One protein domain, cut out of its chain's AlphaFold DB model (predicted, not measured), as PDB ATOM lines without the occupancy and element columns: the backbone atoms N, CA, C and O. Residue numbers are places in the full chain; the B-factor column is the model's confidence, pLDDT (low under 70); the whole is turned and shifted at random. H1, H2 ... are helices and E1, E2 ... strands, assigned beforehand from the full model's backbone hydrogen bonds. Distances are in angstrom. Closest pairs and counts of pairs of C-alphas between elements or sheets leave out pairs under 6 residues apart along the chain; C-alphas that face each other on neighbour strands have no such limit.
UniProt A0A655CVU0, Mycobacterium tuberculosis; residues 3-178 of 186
ATOM      1  N   ASN A   3      27.475 -16.457 142.252       97.69
ATOM      2  CA  ASN A   3      26.463 -16.574 141.207       97.69
ATOM      3  C   ASN A   3      25.210 -17.247 141.787       97.69
ATOM      4  O   ASN A   3      25.240 -18.447 142.054       97.69
ATOM      5  N   SER A   4      24.166 -16.459 142.048       96.44
ATOM      6  CA  SER A   4      22.903 -16.848 142.693       96.44
ATOM      7  C   SER A   4      23.088 -17.762 143.903       96.44
ATOM      8  O   SER A   4      22.726 -18.942 143.874       96.44
ATOM      9  N   PRO A   5      23.682 -17.250 144.993       96.75
ATOM     10  CA  PRO A   5      24.007 -18.087 146.132       96.75
ATOM     11  C   PRO A   5      22.740 -18.631 146.809       96.75
ATOM     12  O   PRO A   5      21.784 -17.907 147.081       96.75
ATOM     13  N   PHE A   6      22.745 -19.921 147.145       96.00
ATOM     14  CA  PHE A   6      21.659 -20.561 147.887       96.00
ATOM     15  C   PHE A   6      21.729 -20.201 149.374       96.00
ATOM     16  O   PHE A   6      22.436 -20.862 150.135       96.00
ATOM     17  N   LEU A   7      21.008 -19.155 149.793       95.12
ATOM     18  CA  LEU A   7      21.120 -18.588 151.150       95.12
ATOM     19  C   LEU A   7      20.020 -18.999 152.134       95.12
ATOM     20  O   LEU A   7      20.161 -18.765 153.334       95.12
ATOM     21  N   ASP A   8      18.940 -19.610 151.657       93.50
ATOM     22  CA  ASP A   8      17.888 -20.170 152.506       93.50
ATOM     23  C   ASP A   8      17.069 -21.198 151.717       93.50
ATOM     24  O   ASP A   8      17.028 -21.155 150.487       93.50
ATOM     25  N   LEU A   9      16.395 -22.117 152.409       88.56
ATOM     26  CA  LEU A   9      15.594 -23.160 151.777       88.56
ATOM     27  C   LEU A   9      14.398 -22.571 151.015       88.56
ATOM     28  O   LEU A   9      13.513 -21.946 151.606       88.56
ATOM     29  N   GLN A  10      14.336 -22.875 149.717       81.00
ATOM     30  CA  GLN A  10      13.177 -22.576 148.885       81.00
ATOM     31  C   GLN A  10      11.968 -23.423 149.315       81.00
ATOM     32  O   GLN A  10      12.083 -24.633 149.546       81.00
ATOM     33  N   GLY A  11      10.801 -22.784 149.416       73.19
ATOM     34  CA  GLY A  11       9.547 -23.406 149.841       73.19
ATOM     35  C   GLY A  11       8.899 -22.759 151.073       73.19
ATOM     36  O   GLY A  11       9.387 -21.749 151.597       73.19
ATOM     37  N   PRO A  12       7.774 -23.327 151.551       73.12
ATOM     38  CA  PRO A  12       6.933 -22.680 152.552       73.12
ATOM     39  C   PRO A  12       7.676 -22.418 153.864       73.12
ATOM     40  O   PRO A  12       8.495 -23.230 154.298       73.12
ATOM     41  N   ALA A  13       7.330 -21.320 154.546       71.19
ATOM     42  CA  ALA A  13       7.950 -20.923 155.814       71.19
ATOM     43  C   ALA A  13       7.889 -22.024 156.894       71.19
ATOM     44  O   ALA A  13       8.777 -22.110 157.740       71.19
ATOM     45  N   ILE A  14       6.903 -22.929 156.818       65.94
ATOM     46  CA  ILE A  14       6.779 -24.089 157.714       65.94
ATOM     47  C   ILE A  14       8.017 -25.002 157.689       65.94
ATOM     48  O   ILE A  14       8.383 -25.593 158.707       65.94
ATOM     49  N   LEU A  15       8.724 -25.078 156.554       74.00
ATOM     50  CA  LEU A  15       9.949 -25.870 156.430       74.00
ATOM     51  C   LEU A  15      11.084 -25.318 157.304       74.00
ATOM     52  O   LEU A  15      12.003 -26.053 157.671       74.00
ATOM     53  N   ARG A  16      10.995 -24.039 157.680       74.88
ATOM     54  CA  ARG A  16      11.981 -23.318 158.487       74.88
ATOM     55  C   ARG A  16      11.645 -23.297 159.982       74.88
ATOM     56  O   ARG A  16      12.488 -22.876 160.767       74.88
ATOM     57  N   LEU A  17      10.495 -23.835 160.408       81.50
ATOM     58  CA  LEU A  17      10.123 -23.899 161.827       81.50
ATOM     59  C   LEU A  17      11.084 -24.770 162.667       81.50
ATOM     60  O   LEU A  17      11.687 -25.716 162.135       81.50
ATOM     61  N   PRO A  18      11.200 -24.506 163.988       80.69
ATOM     62  CA  PRO A  18      12.052 -25.280 164.895       80.69
ATOM     63  C   PRO A  18      11.698 -26.770 164.945       80.69
ATOM     64  O   PRO A  18      12.595 -27.607 164.885       80.69
ATOM     65  N   LEU A  19      10.404 -27.107 164.972       82.19
ATOM     66  CA  LEU A  19       9.930 -28.499 164.975       82.19
ATOM     67  C   LEU A  19      10.370 -29.249 163.713       82.19
ATOM     68  O   LEU A  19      10.935 -30.339 163.799       82.19
ATOM     69  N   THR A  20      10.210 -28.630 162.542       82.75
ATOM     70  CA  THR A  20      10.687 -29.190 161.271       82.75
ATOM     71  C   THR A  20      12.213 -29.340 161.266       82.75
ATOM     72  O   THR A  20      12.748 -30.305 160.724       82.75
ATOM     73  N   SER A  21      12.938 -28.409 161.896       80.88
ATOM     74  CA  SER A  21      14.399 -28.494 162.057       80.88
ATOM     75  C   SER A  21      14.818 -29.694 162.895       80.88
ATOM     76  O   SER A  21      15.699 -30.454 162.487       80.88
ATOM     77  N   ALA A  22      14.158 -29.894 164.036       85.69
ATOM     78  CA  ALA A  22      14.401 -31.025 164.921       85.69
ATOM     79  C   ALA A  22      14.101 -32.355 164.216       85.69
ATOM     80  O   ALA A  22      14.906 -33.283 164.288       85.69
ATOM     81  N   PHE A  23      13.005 -32.414 163.455       89.31
ATOM     82  CA  PHE A  23      12.672 -33.569 162.626       89.31
ATOM     83  C   PHE A  23      13.773 -33.879 161.602       89.31
ATOM     84  O   PHE A  23      14.273 -35.004 161.559       89.31
ATOM     85  N   PHE A  24      14.217 -32.891 160.818       88.44
ATOM     86  CA  PHE A  24      15.292 -33.111 159.849       88.44
ATOM     87  C   PHE A  24      16.613 -33.502 160.512       88.44
ATOM     88  O   PHE A  24      17.324 -34.338 159.968       88.44
ATOM     89  N   ALA A  25      16.939 -32.955 161.685       87.06
ATOM     90  CA  ALA A  25      18.126 -33.349 162.441       87.06
ATOM     91  C   ALA A  25      18.052 -34.809 162.920       87.06
ATOM     92  O   ALA A  25      19.032 -35.548 162.806       87.06
ATOM     93  N   ALA A  26      16.891 -35.246 163.412       90.75
ATOM     94  CA  ALA A  26      16.665 -36.633 163.809       90.75
ATOM     95  C   ALA A  26      16.779 -37.584 162.606       90.75
ATOM     96  O   ALA A  26      17.547 -38.549 162.648       90.75
ATOM     97  N   MET A  27      16.102 -37.262 161.500       92.50
ATOM     98  CA  MET A  27      16.152 -38.052 160.266       92.50
ATOM     99  C   MET A  27      17.550 -38.084 159.650       92.50
ATOM    100  O   MET A  27      17.996 -39.139 159.211       92.50
ATOM    101  N   ALA A  28      18.282 -36.970 159.667       91.62
ATOM    102  CA  ALA A  28      19.661 -36.923 159.192       91.62
ATOM    103  C   ALA A  28      20.601 -37.801 160.031       91.62
ATOM    104  O   ALA A  28      21.566 -38.332 159.493       91.62
ATOM    105  N   ARG A  29      20.320 -37.998 161.324       92.25
ATOM    106  CA  ARG A  29      21.119 -38.883 162.184       92.25
ATOM    107  C   ARG A  29      20.767 -40.358 162.009       92.25
ATOM    108  O   ARG A  29      21.663 -41.193 162.006       92.25
ATOM    109  N   MET A  30      19.485 -40.681 161.851       94.38
ATOM    110  CA  MET A  30      19.032 -42.070 161.719       94.38
ATOM    111  C   MET A  30      19.166 -42.608 160.292       94.38
ATOM    112  O   MET A  30      19.527 -43.764 160.088       94.38
ATOM    113  N   ARG A  31      18.827 -41.789 159.294       93.94
ATOM    114  CA  ARG A  31      18.696 -42.171 157.882       93.94
ATOM    115  C   ARG A  31      19.204 -41.048 156.953       93.94
ATOM    116  O   ARG A  31      18.454 -40.573 156.100       93.94
ATOM    117  N   PRO A  32      20.485 -40.634 157.041       92.38
ATOM    118  CA  PRO A  32      21.015 -39.497 156.276       92.38
ATOM    119  C   PRO A  32      20.844 -39.630 154.760       92.38
ATOM    120  O   PRO A  32      20.638 -38.628 154.084       92.38
ATOM    121  N   LYS A  33      20.923 -40.857 154.231       95.50
ATOM    122  CA  LYS A  33      20.844 -41.150 152.791       95.50
ATOM    123  C   LYS A  33      19.415 -41.362 152.275       95.50
ATOM    124  O   LYS A  33      19.243 -41.608 151.087       95.50
ATOM    125  N   TRP A  34      18.395 -41.305 153.136       95.44
ATOM    126  CA  TRP A  34      17.011 -41.436 152.679       95.44
ATOM    127  C   TRP A  34      16.603 -40.224 151.848       95.44
ATOM    128  O   TRP A  34      16.893 -39.080 152.210       95.44
ATOM    129  N   VAL A  35      15.939 -40.503 150.729       94.56
ATOM    130  CA  VAL A  35      15.499 -39.501 149.762       94.56
ATOM    131  C   VAL A  35      14.254 -38.805 150.305       94.56
ATOM    132  O   VAL A  35      13.213 -39.428 150.485       94.56
ATOM    133  N   ALA A  36      14.377 -37.508 150.572       90.25
ATOM    134  CA  ALA A  36      13.278 -36.641 150.984       90.25
ATOM    135  C   ALA A  36      12.542 -36.047 149.774       90.25
ATOM    136  O   ALA A  36      11.349 -35.762 149.845       90.25
ATOM    137  N   ARG A  37      13.251 -35.855 148.655       88.19
ATOM    138  CA  ARG A  37      12.670 -35.434 147.378       88.19
ATOM    139  C   ARG A  37      13.396 -36.153 146.236       88.19
ATOM    140  O   ARG A  37      14.615 -35.994 146.130       88.19
ATOM    141  N   PRO A  38      12.691 -36.940 145.408       87.50
ATOM    142  CA  PRO A  38      13.300 -37.569 144.242       87.50
ATOM    143  C   PRO A  38      13.667 -36.516 143.182       87.50
ATOM    144  O   PRO A  38      13.133 -35.399 143.229       87.50
ATOM    145  N   PRO A  39      14.550 -36.858 142.226       85.81
ATOM    146  CA  PRO A  39      14.696 -36.091 140.993       85.81
ATOM    147  C   PRO A  39      13.330 -35.892 140.336       85.81
ATOM    148  O   PRO A  39      12.446 -36.744 140.457       85.81
ATOM    149  N   LYS A  40      13.151 -34.768 139.654       80.81
ATOM    150  CA  LYS A  40      11.914 -34.475 138.929       80.81
ATOM    151  C   LYS A  40      12.211 -34.387 137.450       80.81
ATOM    152  O   LYS A  40      13.241 -33.854 137.072       80.81
ATOM    153  N   GLU A  41      11.291 -34.851 136.625       75.81
ATOM    154  CA  GLU A  41      11.345 -34.553 135.200       75.81
ATOM    155  C   GLU A  41      10.913 -33.099 134.963       75.81
ATOM    156  O   GLU A  41       9.974 -32.612 135.600       75.81
ATOM    157  N   GLY A  42      11.605 -32.401 134.060       77.44
ATOM    158  CA  GLY A  42      11.287 -31.020 133.702       77.44
ATOM    159  C   GLY A  42      11.989 -29.943 134.541       77.44
ATOM    160  O   GLY A  42      12.942 -30.190 135.281       77.44
ATOM    161  N   GLY A  43      11.482 -28.714 134.418       85.44
ATOM    162  CA  GLY A  43      11.927 -27.552 135.188       85.44
ATOM    163  C   GLY A  43      13.211 -26.915 134.654       85.44
ATOM    164  O   GLY A  43      13.511 -26.969 133.463       85.44
ATOM    165  N   TYR A  44      13.978 -26.296 135.555       89.38
ATOM    166  CA  TYR A  44      15.170 -25.509 135.216       89.38
ATOM    167  C   TYR A  44      16.176 -26.263 134.330       89.38
ATOM    168  O   TYR A  44      16.721 -25.679 133.396       89.38
ATOM    169  N   GLY A  45      16.393 -27.561 134.569       89.75
ATOM    170  CA  GLY A  45      17.338 -28.359 133.783       89.75
ATOM    171  C   GLY A  45      17.010 -28.419 132.287       89.75
ATOM    172  O   GLY A  45      17.931 -28.380 131.472       89.75
ATOM    173  N   CYS A  46      15.723 -28.438 131.916       91.00
ATOM    174  CA  CYS A  46      15.295 -28.448 130.512       91.00
ATOM    175  C   CYS A  46      15.639 -27.146 129.790       91.00
ATOM    176  O   CYS A  46      15.877 -27.160 128.591       91.00
ATOM    177  N   THR A  47      15.740 -26.034 130.520       93.06
ATOM    178  CA  THR A  47      16.081 -24.726 129.939       93.06
ATOM    179  C   THR A  47      17.570 -24.549 129.640       93.06
ATOM    180  O   THR A  47      17.979 -23.476 129.193       93.06
ATOM    181  N   LEU A  48      18.393 -25.560 129.947       93.88
ATOM    182  CA  LEU A  48      19.845 -25.498 129.804       93.88
ATOM    183  C   LEU A  48      20.372 -26.352 128.660       93.88
ATOM    184  O   LEU A  48      21.182 -25.857 127.886       93.88
ATOM    185  N   HIS A  49      19.952 -27.612 128.564       95.31
ATOM    186  CA  HIS A  49      20.549 -28.551 127.619       95.31
ATOM    187  C   HIS A  49      19.974 -28.403 126.201       95.31
ATOM    188  O   HIS A  49      18.759 -28.283 126.047       95.31
ATOM    189  N   ARG A  50      20.836 -28.468 125.178       94.56
ATOM    190  CA  ARG A  50      20.496 -28.349 123.745       94.56
ATOM    191  C   ARG A  50      19.413 -29.318 123.278       94.56
ATOM    192  O   ARG A  50      18.586 -28.951 122.459       94.56
ATOM    193  N   ASP A  51      19.434 -30.550 123.779       93.69
ATOM    194  CA  ASP A  51      18.450 -31.576 123.391       93.69
ATOM    195  C   ASP A  51      17.049 -31.333 124.002       93.69
ATOM    196  O   ASP A  51      16.147 -32.151 123.842       93.69
ATOM    197  N   TYR A  52      16.881 -30.227 124.733       91.62
ATOM    198  CA  TYR A  52      15.639 -29.772 125.351       91.62
ATOM    199  C   TYR A  52      15.373 -28.321 124.906       91.62
ATOM    200  O   TYR A  52      15.535 -27.999 123.734       91.62
ATOM    201  N   ASP A  53      14.987 -27.428 125.818       91.75
ATOM    202  CA  ASP A  53      14.696 -26.022 125.515       91.75
ATOM    203  C   ASP A  53      15.936 -25.115 125.662       91.75
ATOM    204  O   ASP A  53      15.832 -23.892 125.611       91.75
ATOM    205  N   GLY A  54      17.122 -25.678 125.908       93.06
ATOM    206  CA  GLY A  54      18.341 -24.921 126.179       93.06
ATOM    207  C   GLY A  54      19.306 -24.791 125.003       93.06
ATOM    208  O   GLY A  54      19.057 -25.246 123.895       93.06
ATOM    209  N   GLU A  55      20.455 -24.166 125.264       93.94
ATOM    210  CA  GLU A  55      21.504 -23.929 124.256       93.94
ATOM    211  C   GLU A  55      22.850 -24.590 124.592       93.94
ATOM    212  O   GLU A  55      23.752 -24.620 123.755       93.94
ATOM    213  N   PHE A  56      23.009 -25.128 125.802       95.12
ATOM    214  CA  PHE A  56      24.272 -25.692 126.268       95.12
ATOM    215  C   PHE A  56      24.350 -27.189 125.995       95.12
ATOM    216  O   PHE A  56      23.400 -27.930 126.220       95.12
ATOM    217  N   ASP A  57      25.522 -27.646 125.578       95.75
ATOM    218  CA  ASP A  57      25.824 -29.064 125.418       95.75
ATOM    219  C   ASP A  57      26.686 -29.531 126.594       95.75
ATOM    220  O   ASP A  57      27.772 -28.993 126.824       95.75
ATOM    221  N   TYR A  58      26.188 -30.478 127.390       93.81
ATOM    222  CA  TYR A  58      26.917 -31.002 128.543       93.81
ATOM    223  C   TYR A  58      26.550 -32.452 128.841       93.81
ATOM    224  O   TYR A  58      25.464 -32.933 128.544       93.81
ATOM    225  N   ASN A  59      27.454 -33.167 129.506       94.75
ATOM    226  CA  ASN A  59      27.252 -34.582 129.784       94.75
ATOM    227  C   ASN A  59      26.115 -34.816 130.804       94.75
ATOM    228  O   ASN A  59      26.270 -34.550 132.000       94.75
ATOM    229  N   LEU A  60      24.998 -35.388 130.341       93.56
ATOM    230  CA  LEU A  60      23.833 -35.706 131.176       93.56
ATOM    231  C   LEU A  60      24.090 -36.806 132.220       93.56
ATOM    232  O   LEU A  60      23.352 -36.889 133.199       93.56
ATOM    233  N   GLN A  61      25.149 -37.611 132.073       93.31
ATOM    234  CA  GLN A  61      25.579 -38.553 133.117       93.31
ATOM    235  C   GLN A  61      26.194 -37.825 134.317       93.31
ATOM    236  O   GLN A  61      26.115 -38.305 135.445       93.31
ATOM    237  N   TRP A  62      26.807 -36.660 134.088       93.81
ATOM    238  CA  TRP A  62      27.394 -35.838 135.149       93.81
ATOM    239  C   TRP A  62      26.386 -34.853 135.731       93.81
ATOM    240  O   TRP A  62      26.420 -34.568 136.927       93.81
ATOM    241  N   LYS A  63      25.478 -34.341 134.897       91.25
ATOM    242  CA  LYS A  63      24.417 -33.423 135.303       91.25
ATOM    243  C   LYS A  63      23.088 -33.859 134.679       91.25
ATOM    244  O   LYS A  63      22.724 -33.365 133.616       91.25
ATOM    245  N   PRO A  64      22.344 -34.767 135.327       92.31
ATOM    246  CA  PRO A  64      21.024 -35.159 134.849       92.31
ATOM    247  C   PRO A  64      20.085 -33.953 134.790       92.31
ATOM    248  O   PRO A  64      20.112 -33.098 135.678       92.31
ATOM    249  N   VAL A  65      19.213 -33.906 133.782       90.75
ATOM    250  CA  VAL A  65      18.239 -32.812 133.600       90.75
ATOM    251  C   VAL A  65      17.349 -32.641 134.830       90.75
ATOM    252  O   VAL A  65      17.151 -31.524 135.300       90.75
ATOM    253  N   GLY A  66      16.888 -33.753 135.404       87.06
ATOM    254  CA  GLY A  66      16.055 -33.746 136.608       87.06
ATOM    255  C   GLY A  66      16.796 -33.541 137.930       87.06
ATOM    256  O   GLY A  66      16.187 -33.595 139.002       87.06
ATOM    257  N   GLY A  67      18.114 -33.330 137.866       89.88
ATOM    258  CA  GLY A  67      18.985 -33.198 139.024       89.88
ATOM    259  C   GLY A  67      19.188 -34.502 139.795       89.88
ATOM    260  O   GLY A  67      18.980 -35.607 139.295       89.88
ATOM    261  N   PHE A  68      19.626 -34.356 141.046       91.25
ATOM    262  CA  PHE A  68      19.941 -35.462 141.946       91.25
ATOM    263  C   PHE A  68      18.915 -35.580 143.080       91.25
ATOM    264  O   PHE A  68      18.278 -34.586 143.443       91.25
ATOM    265  N   PRO A  69      18.766 -36.772 143.689       92.75
ATOM    266  CA  PRO A  69      17.881 -36.947 144.828       92.75
ATOM    267  C   PRO A  69      18.332 -36.077 146.002       92.75
ATOM    268  O   PRO A  69      19.496 -36.098 146.407       92.75
ATOM    269  N   VAL A  70      17.389 -35.362 146.608       92.75
ATOM    270  CA  VAL A  70      17.642 -34.595 147.825       92.75
ATOM    271  C   VAL A  70      17.434 -35.501 149.030       92.75
ATOM    272  O   VAL A  70      16.346 -36.043 149.232       92.75
ATOM    273  N   THR A  71      18.468 -35.648 149.854       95.31
ATOM    274  CA  THR A  71      18.441 -36.512 151.041       95.31
ATOM    275  C   THR A  71      18.223 -35.726 152.333       95.31
ATOM    276  O   THR A  71      18.493 -34.525 152.404       95.31
ATOM    277  N   PHE A  72      17.772 -36.399 153.393       93.44
ATOM    278  CA  PHE A  72      17.631 -35.776 154.715       93.44
ATOM    279  C   PHE A  72      18.957 -35.235 155.265       93.44
ATOM    280  O   PHE A  72      18.983 -34.150 155.847       93.44
ATOM    281  N   GLY A  73      20.058 -35.959 155.045       95.00
ATOM    282  CA  GLY A  73      21.399 -35.512 155.417       95.00
ATOM    283  C   GLY A  73      21.799 -34.227 154.692       95.00
ATOM    284  O   GLY A  73      22.287 -33.299 155.334       95.00
ATOM    285  N   TRP A  74      21.516 -34.138 153.387       95.62
ATOM    286  CA  TRP A  74      21.754 -32.925 152.602       95.62
ATOM    287  C   TRP A  74      20.946 -31.739 153.137       95.62
ATOM    288  O   TRP A  74      21.525 -30.700 153.437       95.62
ATOM    289  N   ILE A  75      19.636 -31.915 153.365       93.00
ATOM    290  CA  ILE A  75      18.769 -30.845 153.893       93.00
ATOM    291  C   ILE A  75      19.306 -30.343 155.236       93.00
ATOM    292  O   ILE A  75      19.426 -29.137 155.451       93.00
ATOM    293  N   HIS A  76      19.644 -31.257 156.149       93.69
ATOM    294  CA  HIS A  76      20.162 -30.889 157.462       93.69
ATOM    295  C   HIS A  76      21.509 -30.155 157.373       93.69
ATOM    296  O   HIS A  76      21.700 -29.151 158.061       93.69
ATOM    297  N   ALA A  77      22.419 -30.613 156.509       95.12
ATOM    298  CA  ALA A  77      23.707 -29.964 156.282       95.12
ATOM    299  C   ALA A  77      23.537 -28.542 155.725       95.12
ATOM    300  O   ALA A  77      24.106 -27.603 156.287       95.12
ATOM    301  N   SER A  78      22.693 -28.359 154.702       94.44
ATOM    302  CA  SER A  78      22.379 -27.041 154.137       94.44
ATOM    303  C   SER A  78      21.800 -26.101 155.194       94.44
ATOM    304  O   SER A  78      22.311 -24.999 155.364       94.44
ATOM    305  N   ARG A  79      20.825 -26.557 155.995       92.12
ATOM    306  CA  ARG A  79      20.239 -25.742 157.076       92.12
ATOM    307  C   ARG A  79      21.259 -25.313 158.123       92.12
ATOM    308  O   ARG A  79      21.199 -24.183 158.598       92.12
ATOM    309  N   ARG A  80      22.191 -26.192 158.503       93.75
ATOM    310  CA  ARG A  80      23.280 -25.832 159.426       93.75
ATOM    311  C   ARG A  80      24.200 -24.774 158.822       93.75
ATOM    312  O   ARG A  80      24.604 -23.858 159.537       93.75
ATOM    313  N   GLY A  81      24.513 -24.898 157.533       95.25
ATOM    314  CA  GLY A  81      25.269 -23.898 156.782       95.25
ATOM    315  C   GLY A  81      24.564 -22.543 156.776       95.25
ATOM    316  O   GLY A  81      25.155 -21.550 157.191       95.25
ATOM    317  N   HIS A  82      23.277 -22.522 156.420       95.75
ATOM    318  CA  HIS A  82      22.444 -21.315 156.431       95.75
ATOM    319  C   HIS A  82      22.365 -20.684 157.820       95.75
ATOM    320  O   HIS A  82      22.654 -19.508 157.956       95.75
ATOM    321  N   ALA A  83      22.120 -21.457 158.882       94.12
ATOM    322  CA  ALA A  83      22.076 -20.926 160.249       94.12
ATOM    323  C   ALA A  83      23.418 -20.335 160.729       94.12
ATOM    324  O   ALA A  83      23.454 -19.461 161.597       94.12
ATOM    325  N   ARG A  84      24.551 -20.822 160.207       95.81
ATOM    326  CA  ARG A  84      25.853 -20.178 160.425       95.81
ATOM    327  C   ARG A  84      25.950 -18.884 159.621       95.81
ATOM    328  O   ARG A  84      26.309 -17.874 160.206       95.81
ATOM    329  N   LEU A  85      25.595 -18.918 158.338       96.25
ATOM    330  CA  LEU A  85      25.608 -17.751 157.457       96.25
ATOM    331  C   LEU A  85      24.724 -16.622 157.988       96.25
ATOM    332  O   LEU A  85      25.181 -15.496 158.051       96.25
ATOM    333  N   HIS A  86      23.509 -16.916 158.450       95.88
ATOM    334  CA  HIS A  86      22.550 -15.934 158.975       95.88
ATOM    335  C   HIS A  86      23.041 -15.203 160.233       95.88
ATOM    336  O   HIS A  86      22.495 -14.163 160.583       95.88
ATOM    337  N   ARG A  87      24.074 -15.722 160.913       96.00
ATOM    338  CA  ARG A  87      24.762 -15.038 162.024       96.00
ATOM    339  C   ARG A  87      25.895 -14.114 161.561       96.00
ATOM    340  O   ARG A  87      26.545 -13.501 162.398       96.00
ATOM    341  N   GLY A  88      26.118 -14.021 160.254       95.88
ATOM    342  CA  GLY A  88      27.261 -13.356 159.653       95.88
ATOM    343  C   GLY A  88      28.437 -14.312 159.476       95.88
ATOM    344  O   GLY A  88      28.793 -15.084 160.372       95.88
ATOM    345  N   ILE A  89      29.058 -14.252 158.306       95.25
ATOM    346  CA  ILE A  89      30.372 -14.834 158.042       95.25
ATOM    347  C   ILE A  89      31.292 -13.727 157.556       95.25
ATOM    348  O   ILE A  89      30.905 -12.942 156.697       95.25
ATOM    349  N   ASP A  90      32.511 -13.673 158.079       94.31
ATOM    350  CA  ASP A  90      33.545 -12.854 157.466       94.31
ATOM    351  C   ASP A  90      34.223 -13.662 156.358       94.31
ATOM    352  O   ASP A  90      34.716 -14.768 156.592       94.31
ATOM    353  N   VAL A  91      34.192 -13.126 155.140       93.38
ATOM    354  CA  VAL A  91      34.856 -13.717 153.972       93.38
ATOM    355  C   VAL A  91      36.234 -13.096 153.721       93.38
ATOM    356  O   VAL A  91      36.959 -13.574 152.855       93.38
ATOM    357  N   GLY A  92      36.607 -12.032 154.441       93.69
ATOM    358  CA  GLY A  92      37.909 -11.362 154.354       93.69
ATOM    359  C   GLY A  92      38.128 -10.505 153.102       93.69
ATOM    360  O   GLY A  92      39.003  -9.641 153.094       93.69
ATOM    361  N   VAL A  93      37.313 -10.671 152.059       93.44
ATOM    362  CA  VAL A  93      37.473 -10.000 150.760       93.44
ATOM    363  C   VAL A  93      36.174  -9.343 150.291       93.44
ATOM    364  O   VAL A  93      35.087  -9.812 150.647       93.44
ATOM    365  N   PRO A  94      36.241  -8.277 149.471       94.75
ATOM    366  CA  PRO A  94      35.055  -7.772 148.800       94.75
ATOM    367  C   PRO A  94      34.434  -8.842 147.912       94.75
ATOM    368  O   PRO A  94      35.130  -9.651 147.293       94.75
ATOM    369  N   ASN A  95      33.108  -8.867 147.857       95.44
ATOM    370  CA  ASN A  95      32.390  -9.857 147.077       95.44
ATOM    371  C   ASN A  95      31.270  -9.228 146.250       95.44
ATOM    372  O   ASN A  95      30.572  -8.320 146.688       95.44
ATOM    373  N   LEU A  96      31.107  -9.756 145.041       97.56
ATOM    374  CA  LEU A  96      29.971  -9.499 144.167       97.56
ATOM    375  C   LEU A  96      28.982 -10.657 144.271       97.56
ATOM    376  O   LEU A  96      29.386 -11.807 144.081       97.56
ATOM    377  N   ILE A  97      27.712 -10.355 144.512       98.00
ATOM    378  CA  ILE A  97      26.583 -11.282 144.468       98.00
ATOM    379  C   ILE A  97      25.733 -10.922 143.253       98.00
ATOM    380  O   ILE A  97      25.201  -9.817 143.166       98.00
ATOM    381  N   LEU A  98      25.595 -11.869 142.332       98.50
ATOM    382  CA  LEU A  98      24.666 -11.782 141.211       98.50
ATOM    383  C   LEU A  98      23.454 -12.656 141.511       98.50
ATOM    384  O   LEU A  98      23.614 -13.760 142.024       98.50
ATOM    385  N   CYS A  99      22.256 -12.190 141.181       98.31
ATOM    386  CA  CYS A  99      21.051 -13.014 141.215       98.31
ATOM    387  C   CYS A  99      20.049 -12.565 140.151       98.31
ATOM    388  O   CYS A  99      20.194 -11.490 139.571       98.31
ATOM    389  N   SER A 100      19.014 -13.371 139.919       98.38
ATOM    390  CA  SER A 100      17.838 -12.904 139.184       98.38
ATOM    391  C   SER A 100      17.126 -11.774 139.930       98.38
ATOM    392  O   SER A 100      17.250 -11.640 141.151       98.38
ATOM    393  N   ASP A 101      16.384 -10.949 139.200       98.00
ATOM    394  CA  ASP A 101      15.513  -9.919 139.763       98.00
ATOM    395  C   ASP A 101      14.182 -10.477 140.280       98.00
ATOM    396  O   ASP A 101      13.535  -9.837 141.111       98.00
ATOM    397  N   HIS A 102      13.788 -11.679 139.850       97.81
ATOM    398  CA  HIS A 102      12.553 -12.305 140.300       97.81
ATOM    399  C   HIS A 102      12.606 -13.838 140.322       97.81
ATOM    400  O   HIS A 102      13.368 -14.499 139.617       97.81
ATOM    401  N   THR A 103      11.746 -14.409 141.165       96.94
ATOM    402  CA  THR A 103      11.538 -15.854 141.294       96.94
ATOM    403  C   THR A 103      10.361 -16.281 140.422       96.94
ATOM    404  O   THR A 103       9.303 -15.649 140.457       96.94
ATOM    405  N   VAL A 104      10.489 -17.405 139.721       95.44
ATOM    406  CA  VAL A 104       9.397 -18.044 138.974       95.44
ATOM    407  C   VAL A 104       9.057 -19.411 139.561       95.44
ATOM    408  O   VAL A 104       9.810 -20.007 140.334       95.44
ATOM    409  N   ARG A 105       7.876 -19.936 139.225       91.06
ATOM    410  CA  ARG A 105       7.475 -21.272 139.683       91.06
ATOM    411  C   ARG A 105       8.262 -22.340 138.926       91.06
ATOM    412  O   ARG A 105       8.309 -22.314 137.705       91.06
ATOM    413  N   GLU A 106       8.751 -23.349 139.644       85.31
ATOM    414  CA  GLU A 106       9.504 -24.494 139.087       85.31
ATOM    415  C   GLU A 106       8.766 -25.234 137.950       85.31
ATOM    416  O   GLU A 106       9.399 -25.842 137.095       85.31
ATOM    417  N   LYS A 107       7.426 -25.183 137.941       85.81
ATOM    418  CA  LYS A 107       6.552 -25.816 136.935       85.81
ATOM    419  C   LYS A 107       5.970 -24.831 135.909       85.81
ATOM    420  O   LYS A 107       4.915 -25.111 135.345       85.81
ATOM    421  N   ALA A 108       6.562 -23.648 135.755       86.56
ATOM    422  CA  ALA A 108       6.140 -22.707 134.723       86.56
ATOM    423  C   ALA A 108       6.462 -23.241 133.316       86.56
ATOM    424  O   ALA A 108       7.183 -24.229 133.164       86.56
ATOM    425  N   ASP A 109       5.908 -22.598 132.292       91.00
ATOM    426  CA  ASP A 109       6.242 -22.892 130.901       91.00
ATOM    427  C   ASP A 109       7.719 -22.546 130.596       91.00
ATOM    428  O   ASP A 109       8.319 -21.731 131.309       91.00
ATOM    429  N   PRO A 110       8.320 -23.127 129.539       88.56
ATOM    430  CA  PRO A 110       9.723 -22.889 129.203       88.56
ATOM    431  C   PRO A 110      10.087 -21.410 129.043       88.56
ATOM    432  O   PRO A 110      11.134 -20.990 129.536       88.56
ATOM    433  N   ALA A 111       9.228 -20.587 128.426       92.38
ATOM    434  CA  ALA A 111       9.527 -19.173 128.201       92.38
ATOM    435  C   ALA A 111       9.650 -18.403 129.525       92.38
ATOM    436  O   ALA A 111      10.576 -17.603 129.683       92.38
ATOM    437  N   THR A 112       8.782 -18.705 130.492       94.31
ATOM    438  CA  THR A 112       8.881 -18.189 131.863       94.31
ATOM    439  C   THR A 112      10.113 -18.740 132.586       94.31
ATOM    440  O   THR A 112      10.853 -17.986 133.211       94.31
ATOM    441  N   LEU A 113      10.400 -20.043 132.481       93.56
ATOM    442  CA  LEU A 113      11.583 -20.648 133.112       93.56
ATOM    443  C   LEU A 113      12.908 -20.104 132.546       93.56
ATOM    444  O   LEU A 113      13.935 -20.139 133.224       93.56
ATOM    445  N   HIS A 114      12.908 -19.587 131.315       94.94
ATOM    446  CA  HIS A 114      14.077 -18.930 130.744       94.94
ATOM    447  C   HIS A 114      14.369 -17.545 131.326       94.94
ATOM    448  O   HIS A 114      15.505 -17.086 131.149       94.94
ATOM    449  N   ARG A 115      13.379 -16.919 131.976       96.62
ATOM    450  CA  ARG A 115      13.375 -15.533 132.452       96.62
ATOM    451  C   ARG A 115      12.969 -15.492 133.922       96.62
ATOM    452  O   ARG A 115      11.834 -15.171 134.238       96.62
ATOM    453  N   GLY A 116      13.881 -15.876 134.807       96.69
ATOM    454  CA  GLY A 116      13.640 -15.867 136.249       96.69
ATOM    455  C   GLY A 116      14.282 -17.044 136.978       96.69
ATOM    456  O   GLY A 116      14.624 -18.074 136.388       96.69
ATOM    457  N   ASP A 117      14.446 -16.909 138.293       96.75
ATOM    458  CA  ASP A 117      14.983 -17.982 139.127       96.75
ATOM    459  C   ASP A 117      13.886 -19.003 139.477       96.75
ATOM    460  O   ASP A 117      12.968 -18.727 140.246       96.75
ATOM    461  N   ALA A 118      13.970 -20.197 138.887       94.00
ATOM    462  CA  ALA A 118      13.041 -21.301 139.139       94.00
ATOM    463  C   ALA A 118      13.469 -22.221 140.300       94.00
ATOM    464  O   ALA A 118      12.756 -23.174 140.630       94.00
ATOM    465  N   VAL A 119      14.647 -21.988 140.888       93.25
ATOM    466  CA  VAL A 119      15.297 -22.875 141.864       93.25
ATOM    467  C   VAL A 119      15.357 -22.225 143.244       93.25
ATOM    468  O   VAL A 119      15.065 -22.885 144.245       93.25
ATOM    469  N   LEU A 120      15.712 -20.944 143.314       94.88
ATOM    470  CA  LEU A 120      15.860 -20.170 144.541       94.88
ATOM    471  C   LEU A 120      14.819 -19.064 144.654       94.88
ATOM    472  O   LEU A 120      14.215 -18.642 143.678       94.88
ATOM    473  N   ASP A 121      14.635 -18.590 145.883       94.75
ATOM    474  CA  ASP A 121      13.881 -17.372 146.145       94.75
ATOM    475  C   ASP A 121      14.836 -16.177 146.175       94.75
ATOM    476  O   ASP A 121      15.660 -16.061 147.091       94.75
ATOM    477  N   VAL A 122      14.717 -15.268 145.207       95.69
ATOM    478  CA  VAL A 122      15.557 -14.064 145.143       95.69
ATOM    479  C   VAL A 122      15.399 -13.183 146.385       95.69
ATOM    480  O   VAL A 122      16.352 -12.520 146.790       95.69
ATOM    481  N   THR A 123      14.247 -13.228 147.067       95.12
ATOM    482  CA  THR A 123      14.027 -12.475 148.313       95.12
ATOM    483  C   THR A 123      14.868 -13.012 149.468       95.12
ATOM    484  O   THR A 123      15.292 -12.253 150.339       95.12
ATOM    485  N   HIS A 124      15.170 -14.315 149.480       95.25
ATOM    486  CA  HIS A 124      16.101 -14.886 150.448       95.25
ATOM    487  C   HIS A 124      17.539 -14.462 150.145       95.25
ATOM    488  O   HIS A 124      18.302 -14.204 151.075       95.25
ATOM    489  N   ILE A 125      17.907 -14.359 148.863       96.00
ATOM    490  CA  ILE A 125      19.239 -13.895 148.461       96.00
ATOM    491  C   ILE A 125      19.443 -12.453 148.924       96.00
ATOM    492  O   ILE A 125      20.412 -12.171 149.626       96.00
ATOM    493  N   THR A 126      18.506 -11.556 148.614       93.06
ATOM    494  CA  THR A 126      18.604 -10.143 149.008       93.06
ATOM    495  C   THR A 126      18.574  -9.963 150.524       93.06
ATOM    496  O   THR A 126      19.376  -9.201 151.060       93.06
ATOM    497  N   ARG A 127      17.724 -10.713 151.239       95.19
ATOM    498  CA  ARG A 127      17.650 -10.685 152.709       95.19
ATOM    499  C   ARG A 127      18.970 -11.059 153.380       95.19
ATOM    500  O   ARG A 127      19.329 -10.452 154.384       95.19
ATOM    501  N   TRP A 128      19.652 -12.086 152.872       96.62
ATOM    502  CA  TRP A 128      20.822 -12.673 153.529       96.62
ATOM    503  C   TRP A 128      22.163 -12.243 152.924       96.62
ATOM    504  O   TRP A 128      23.208 -12.571 153.484       96.62
ATOM    505  N   ALA A 129      22.163 -11.477 151.830       95.38
ATOM    506  CA  ALA A 129      23.378 -10.979 151.185       95.38
ATOM    507  C   ALA A 129      24.280 -10.185 152.145       95.38
ATOM    508  O   ALA A 129      25.496 -10.368 152.144       95.38
ATOM    509  N   GLY A 130      23.687  -9.364 153.020       94.31
ATOM    510  CA  GLY A 130      24.417  -8.586 154.028       94.31
ATOM    511  C   GLY A 130      25.092  -9.427 155.117       94.31
ATOM    512  O   GLY A 130      25.885  -8.903 155.890       94.31
ATOM    513  N   CYS A 131      24.809 -10.729 155.189       96.38
ATOM    514  CA  CYS A 131      25.485 -11.637 156.111       96.38
ATOM    515  C   CYS A 131      26.775 -12.241 155.531       96.38
ATOM    516  O   CYS A 131      27.433 -13.032 156.210       96.38
ATOM    517  N   ILE A 132      27.125 -11.911 154.286       95.44
ATOM    518  CA  ILE A 132      28.305 -12.429 153.591       95.44
ATOM    519  C   ILE A 132      29.370 -11.342 153.556       95.44
ATOM    520  O   ILE A 132      29.421 -10.539 152.632       95.44
ATOM    521  N   GLY A 133      30.242 -11.330 154.555       92.00
ATOM    522  CA  GLY A 133      31.276 -10.316 154.698       92.00
ATOM    523  C   GLY A 133      30.734  -8.942 155.063       92.00
ATOM    524  O   GLY A 133      29.557  -8.746 155.345       92.00
ATOM    525  N   ASN A 134      31.643  -7.977 155.052       88.00
ATOM    526  CA  ASN A 134      31.380  -6.576 155.370       88.00
ATOM    527  C   ASN A 134      31.473  -5.650 154.143       88.00
ATOM    528  O   ASN A 134      31.313  -4.441 154.278       88.00
ATOM    529  N   ARG A 135      31.768  -6.202 152.958       91.81
ATOM    530  CA  ARG A 135      32.014  -5.464 151.709       91.81
ATOM    531  C   ARG A 135      31.372  -6.208 150.541       91.81
ATOM    532  O   ARG A 135      32.037  -6.990 149.862       91.81
ATOM    533  N   SER A 136      30.077  -5.983 150.342       93.19
ATOM    534  CA  SER A 136      29.278  -6.756 149.386       93.19
ATOM    535  C   SER A 136      28.572  -5.851 148.391       93.19
ATOM    536  O   SER A 136      27.874  -4.914 148.771       93.19
ATOM    537  N   THR A 137      28.718  -6.172 147.111       96.06
ATOM    538  CA  THR A 137      27.965  -5.569 146.012       96.06
ATOM    539  C   THR A 137      26.914  -6.574 145.565       96.06
ATOM    540  O   THR A 137      27.254  -7.704 145.228       96.06
ATOM    541  N   VAL A 138      25.637  -6.191 145.559       97.06
ATOM    542  CA  VAL A 138      24.534  -7.070 145.139       97.06
ATOM    543  C   VAL A 138      23.917  -6.512 143.868       97.06
ATOM    544  O   VAL A 138      23.520  -5.349 143.837       97.06
ATOM    545  N   ILE A 139      23.832  -7.332 142.821       97.88
ATOM    546  CA  ILE A 139      23.281  -6.934 141.526       97.88
ATOM    547  C   ILE A 139      22.220  -7.945 141.102       97.88
ATOM    548  O   ILE A 139      22.518  -9.106 140.817       97.88
ATOM    549  N   ALA A 140      20.980  -7.467 141.023       98.06
ATOM    550  CA  ALA A 140      19.892  -8.180 140.377       98.06
ATOM    551  C   ALA A 140      19.999  -8.000 138.854       98.06
ATOM    552  O   ALA A 140      20.087  -6.875 138.354       98.06
ATOM    553  N   VAL A 141      20.012  -9.106 138.118       98.50
ATOM    554  CA  VAL A 141      20.064  -9.131 136.657       98.50
ATOM    555  C   VAL A 141      18.673  -9.463 136.135       98.50
ATOM    556  O   VAL A 141      18.155 -10.550 136.388       98.50
ATOM    557  N   ALA A 142      18.094  -8.512 135.400       98.44
ATOM    558  CA  ALA A 142      16.763  -8.646 134.821       98.44
ATOM    559  C   ALA A 142      16.648  -9.907 133.955       98.44
ATOM    560  O   ALA A 142      17.520 -10.156 133.116       98.44
ATOM    561  N   ASP A 143      15.580 -10.679 134.164       98.12
ATOM    562  CA  ASP A 143      15.281 -11.929 133.451       98.12
ATOM    563  C   ASP A 143      16.390 -12.995 133.542       98.12
ATOM    564  O   ASP A 143      16.429 -13.937 132.741       98.12
ATOM    565  N   ALA A 144      17.324 -12.887 134.491       98.00
ATOM    566  CA  ALA A 144      18.321 -13.934 134.662       98.00
ATOM    567  C   ALA A 144      17.668 -15.218 135.184       98.00
ATOM    568  O   ALA A 144      16.723 -15.194 135.973       98.00
ATOM    569  N   LYS A 145      18.195 -16.361 134.749       96.88
ATOM    570  CA  LYS A 145      17.871 -17.663 135.331       96.88
ATOM    571  C   LYS A 145      18.478 -17.783 136.727       96.88
ATOM    572  O   LYS A 145      19.218 -16.910 137.178       96.88
ATOM    573  N   HIS A 146      18.223 -18.928 137.362       95.00
ATOM    574  CA  HIS A 146      18.918 -19.317 138.582       95.00
ATOM    575  C   HIS A 146      20.438 -19.176 138.442       95.00
ATOM    576  O   HIS A 146      21.037 -18.371 139.132       95.00
ATOM    577  N   ASP A 147      21.075 -19.894 137.521       95.88
ATOM    578  CA  ASP A 147      22.473 -19.617 137.192       95.88
ATOM    579  C   ASP A 147      22.534 -18.425 136.227       95.88
ATOM    580  O   ASP A 147      22.122 -18.533 135.065       95.88
ATOM    581  N   VAL A 148      23.034 -17.281 136.707       98.06
ATOM    582  CA  VAL A 148      22.998 -16.015 135.964       98.06
ATOM    583  C   VAL A 148      23.809 -16.118 134.671       98.06
ATOM    584  O   VAL A 148      23.354 -15.651 133.625       98.06
ATOM    585  N   PHE A 149      24.962 -16.788 134.693       97.75
ATOM    586  CA  PHE A 149      25.813 -16.933 133.507       97.75
ATOM    587  C   PHE A 149      25.299 -17.976 132.512       97.75
ATOM    588  O   PHE A 149      25.714 -17.954 131.356       97.75
ATOM    589  N   LEU A 150      24.354 -18.833 132.910       96.69
ATOM    590  CA  LEU A 150      23.635 -19.738 132.004       96.69
ATOM    591  C   LEU A 150      22.295 -19.158 131.520       96.69
ATOM    592  O   LEU A 150      21.458 -19.865 130.955       96.69
ATOM    593  N   SER A 151      22.063 -17.865 131.741       97.56
ATOM    594  CA  SER A 151      20.871 -17.173 131.252       97.56
ATOM    595  C   SER A 151      20.881 -16.995 129.732       97.56
ATOM    596  O   SER A 151      21.872 -17.278 129.059       97.56
ATOM    597  N   LEU A 152      19.763 -16.486 129.197       96.75
ATOM    598  CA  LEU A 152      19.672 -16.063 127.797       96.75
ATOM    599  C   LEU A 152      20.781 -15.041 127.450       96.75
ATOM    600  O   LEU A 152      21.297 -14.375 128.355       96.75
ATOM    601  N   PRO A 153      21.111 -14.854 126.155       97.31
ATOM    602  CA  PRO A 153      22.215 -13.992 125.735       97.31
ATOM    603  C   PRO A 153      22.206 -12.588 126.353       97.31
ATOM    604  O   PRO A 153      23.244 -12.135 126.826       97.31
ATOM    605  N   GLN A 154      21.049 -11.921 126.414       97.75
ATOM    606  CA  GLN A 154      20.946 -10.564 126.963       97.75
ATOM    607  C   GLN A 154      21.245 -10.509 128.482       97.75
ATOM    608  O   GLN A 154      22.179  -9.789 128.851       97.75
ATOM    609  N   PRO A 155      20.541 -11.240 129.378       98.00
ATOM    610  CA  PRO A 155      20.893 -11.260 130.803       98.00
ATOM    611  C   PRO A 155      22.339 -11.700 131.061       98.00
ATOM    612  O   PRO A 155      23.029 -11.114 131.892       98.00
ATOM    613  N   ARG A 156      22.842 -12.680 130.299       98.12
ATOM    614  CA  ARG A 156      24.228 -13.151 130.410       98.12
ATOM    615  C   ARG A 156      25.245 -12.061 130.063       98.12
ATOM    616  O   ARG A 156      26.205 -11.867 130.801       98.12
ATOM    617  N   GLN A 157      25.042 -11.327 128.969       98.38
ATOM    618  CA  GLN A 157      25.903 -10.197 128.596       98.38
ATOM    619  C   GLN A 157      25.863  -9.079 129.642       98.38
ATOM    620  O   GLN A 157      26.897  -8.489 129.952       98.38
ATOM    621  N   MET A 158      24.686  -8.800 130.212       98.38
ATOM    622  CA  MET A 158      24.562  -7.859 131.325       98.38
ATOM    623  C   MET A 158      25.378  -8.337 132.530       98.38
ATOM    624  O   MET A 158      26.132  -7.552 133.093       98.38
ATOM    625  N   ALA A 159      25.281  -9.613 132.898       98.44
ATOM    626  CA  ALA A 159      26.023 -10.177 134.018       98.44
ATOM    627  C   ALA A 159      27.544 -10.050 133.848       98.44
ATOM    628  O   ALA A 159      28.209  -9.590 134.774       98.44
ATOM    629  N   TYR A 160      28.079 -10.370 132.663       98.56
ATOM    630  CA  TYR A 160      29.502 -10.164 132.362       98.56
ATOM    631  C   TYR A 160      29.900  -8.694 132.471       98.56
ATOM    632  O   TYR A 160      30.812  -8.375 133.220       98.56
ATOM    633  N   ARG A 161      29.137  -7.779 131.861       98.44
ATOM    634  CA  ARG A 161      29.401  -6.336 131.975       98.44
ATOM    635  C   ARG A 161      29.433  -5.859 133.429       98.44
ATOM    636  O   ARG A 161      30.246  -5.017 133.787       98.44
ATOM    637  N   ARG A 162      28.518  -6.350 134.266       98.25
ATOM    638  CA  ARG A 162      28.451  -5.985 135.690       98.25
ATOM    639  C   ARG A 162      29.619  -6.557 136.485       98.25
ATOM    640  O   ARG A 162      30.093  -5.888 137.396       98.25
ATOM    641  N   LEU A 163      30.064  -7.763 136.143       98.31
ATOM    642  CA  LEU A 163      31.267  -8.360 136.709       98.31
ATOM    643  C   LEU A 163      32.514  -7.558 136.321       98.31
ATOM    644  O   LEU A 163      33.289  -7.225 137.210       98.31
ATOM    645  N   ASP A 164      32.668  -7.209 135.044       98.06
ATOM    646  CA  ASP A 164      33.813  -6.442 134.541       98.06
ATOM    647  C   ASP A 164      33.900  -5.078 135.234       98.06
ATOM    648  O   ASP A 164      34.919  -4.759 135.834       98.06
ATOM    649  N   LEU A 165      32.792  -4.329 135.283       97.38
ATOM    650  CA  LEU A 165      32.740  -3.037 135.979       97.38
ATOM    651  C   LEU A 165      33.105  -3.143 137.465       97.38
ATOM    652  O   LEU A 165      33.745  -2.250 138.010       97.38
ATOM    653  N   TRP A 166      32.682  -4.220 138.131       97.38
ATOM    654  CA  TRP A 166      33.026  -4.451 139.532       97.38
ATOM    655  C   TRP A 166      34.513  -4.783 139.711       97.38
ATOM    656  O   TRP A 166      35.126  -4.340 140.680       97.38
ATOM    657  N   LEU A 167      35.098  -5.550 138.786       96.56
ATOM    658  CA  LEU A 167      36.526  -5.864 138.795       96.56
ATOM    659  C   LEU A 167      37.375  -4.621 138.522       96.56
ATOM    660  O   LEU A 167      38.346  -4.400 139.241       96.56
ATOM    661  N   ASP A 168      36.996  -3.803 137.542       96.19
ATOM    662  CA  ASP A 168      37.703  -2.567 137.198       96.19
ATOM    663  C   ASP A 168      37.709  -1.579 138.372       96.19
ATOM    664  O   ASP A 168      38.760  -1.039 138.717       96.19
ATOM    665  N   ASP A 169      36.567  -1.394 139.044       93.56
ATOM    666  CA  ASP A 169      36.458  -0.563 140.252       93.56
ATOM    667  C   ASP A 169      37.322  -1.112 141.401       93.56
ATOM    668  O   ASP A 169      38.096  -0.387 142.037       93.56
ATOM    669  N   TYR A 170      37.263  -2.425 141.634       91.12
ATOM    670  CA  TYR A 170      38.057  -3.072 142.673       91.12
ATOM    671  C   TYR A 170      39.569  -2.946 142.421       91.12
ATOM    672  O   TYR A 170      40.325  -2.647 143.347       91.12
ATOM    673  N   LEU A 171      40.023  -3.141 141.181       92.94
ATOM    674  CA  LEU A 171      41.438  -3.044 140.816       92.94
ATOM    675  C   LEU A 171      41.929  -1.592 140.772       92.94
ATOM    676  O   LEU A 171      43.040  -1.316 141.225       92.94
ATOM    677  N   GLY A 172      41.106  -0.660 140.284       90.69
ATOM    678  CA  GLY A 172      41.423   0.770 140.273       90.69
ATOM    679  C   GLY A 172      41.642   1.321 141.683       90.69
ATOM    680  O   GLY A 172      42.673   1.928 141.959       90.69
ATOM    681  N   THR A 173      40.734   1.009 142.611       79.00
ATOM    682  CA  THR A 173      40.838   1.448 144.015       79.00
ATOM    683  C   THR A 173      42.051   0.873 144.758       79.00
ATOM    684  O   THR A 173      42.618   1.544 145.625       79.00
ATOM    685  N   HIS A 174      42.487  -0.350 144.430       76.44
ATOM    686  CA  HIS A 174      43.681  -0.945 145.045       76.44
ATOM    687  C   HIS A 174      44.971  -0.300 144.533       76.44
ATOM    688  O   HIS A 174      45.847   0.015 145.338       76.44
ATOM    689  N   ASN A 175      45.059  -0.017 143.230       74.75
ATOM    690  CA  ASN A 175      46.231   0.644 142.653       74.75
ATOM    691  C   ASN A 175      46.456   2.053 143.235       74.75
ATOM    692  O   ASN A 175      47.596   2.421 143.519       74.75
ATOM    693  N   ASP A 176      45.389   2.814 143.489       68.88
ATOM    694  CA  ASP A 176      45.486   4.147 144.105       68.88
ATOM    695  C   ASP A 176      45.911   4.091 145.587       68.88
ATOM    696  O   ASP A 176      46.636   4.964 146.086       68.88
ATOM    697  N   THR A 177      45.497   3.044 146.306       66.94
ATOM    698  CA  THR A 177      45.854   2.841 147.721       66.94
ATOM    699  C   THR A 177      47.337   2.480 147.877       66.94
ATOM    700  O   THR A 177      48.021   3.022 148.747       66.94
ATOM    701  N   ASP A 178      47.871   1.631 146.999       66.06
ATOM    702  CA  ASP A 178      49.292   1.260 147.013       66.06
ATOM    703  C   ASP A 178      50.194   2.426 146.568       66.06
ATOM    704  O   ASP A 178      51.250   2.671 147.162       66.06
TER     705      ASP A 178
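What this domain is: This is residues 3 to 178 of the 186 residues of a protein of Mycobacterium tuberculosis (UniProt A0A655CVU0). The model is a loose-jointed, three-cornered body: at one corner a small parallel sheet of two strands, E2 and E3, lies between H6 and the long H7; at another H2 and H4 meet near their ends as a V; at the third the short H3 and H5 sit together. H4 runs from its meeting with H2 toward the corner of the sheet, and the last residues of H7, 171 to 178, stick out as an arm. The printed part has 176 residues, with seven named helices and three named strands in the order H1 H2 E1 H3 H4 E2 H5 H6 E3 H7, and its class is mostly helix. It is compact by its radius of gyration of the C-alphas, 18.0 A, and spans 56 by 41 by 27 A.

How they stand to each other: H1, residues 13 to 16, and H2, residues 18 to 30, are close but not clearly touching; their closest C-alphas, those of Ile 14 and Thr 20, are 7.3 A apart. E1, residues 35 to 37, pairs with no named strand, but it makes a short antiparallel pairing with residues 70 to 71. H2 touches H4, residues 72 to 85, at a steep tilt of 50 degrees, opposite ways; H4 touches H2 with residues 72 to 76 alone, and the closest C-alphas, those of Ala 28 and Gly 73, are 4.4 A apart. H3, residues 43 to 47, touches H5, residues 110 to 113, with the C-alphas of Tyr 44 and Leu 113 closest at 6.4 A. E2, residues 95 to 100, and E3, residues 136 to 141, are parallel neighbours, their directions 22 degrees apart; N 97 and O 137 at 2.8 A and N 137 and O 95 at 2.9 A are within hydrogen-bond range. H6, residues 122 to 129, comes closest to E2 at the C-alphas of Ser 100 and Val 122, 6.5 A apart. E2, H5, H6 and E3 form a strand-helix-strand unit, two parallel neighbour strands with helices between them along the chain, and its crossover is right-handed. H7, residues 153 to 178, comes closest to E3 at the C-alphas of Val 141 and Pro 155, 6.3 A apart. H6 and H7 are apart, and H4 and H6 are only just apart, with their closest C-alphas at 8.0 A. In H2, H4, H6 and H7 every O i to N i+4 pair is within hydrogen-bond range; H3 has 0 of 1 such pairs but 2 of 2 O i to N i+3 pairs within range, and H1 and H5 are too short for an O i to N i+4 pair.

Where its parts are: H1, residues 13 to 16, begins at C-alpha 13, (7.950, -20.923, 155.814). H2, residues 18 to 30, is 18.5 A long from first to last C-alpha. E1 is residues 35 to 37 and H3 residues 43 to 47. H4, residues 72 to 85, measures 19.9 A and begins at C-alpha 72, (17.631, -35.776, 154.715). E2, residues 95 to 100, measures 16.8 A. H5 is residues 110 to 113, and H6, residues 122 to 129, measures 10.4 A. E3, residues 136 to 141, measures 15.9 A. H7, residues 153 to 178, measures 37.7 A and ends at C-alpha 178, (49.292, 1.260, 147.013).

The domain as a whole: The two C-alphas farthest apart are those of Met 30 and Asp 176, 56.1 A. Without residues 171 to 178, which stand free, the body spans 48 by 42 by 26 A. The printed part has no cut. The links from H3 to H4, with 24 residues, and from E3 to H7, with 11, are long. The mean pLDDT of the printed part is 92.0, and residue 14 and residues 176 to 178 are under 70.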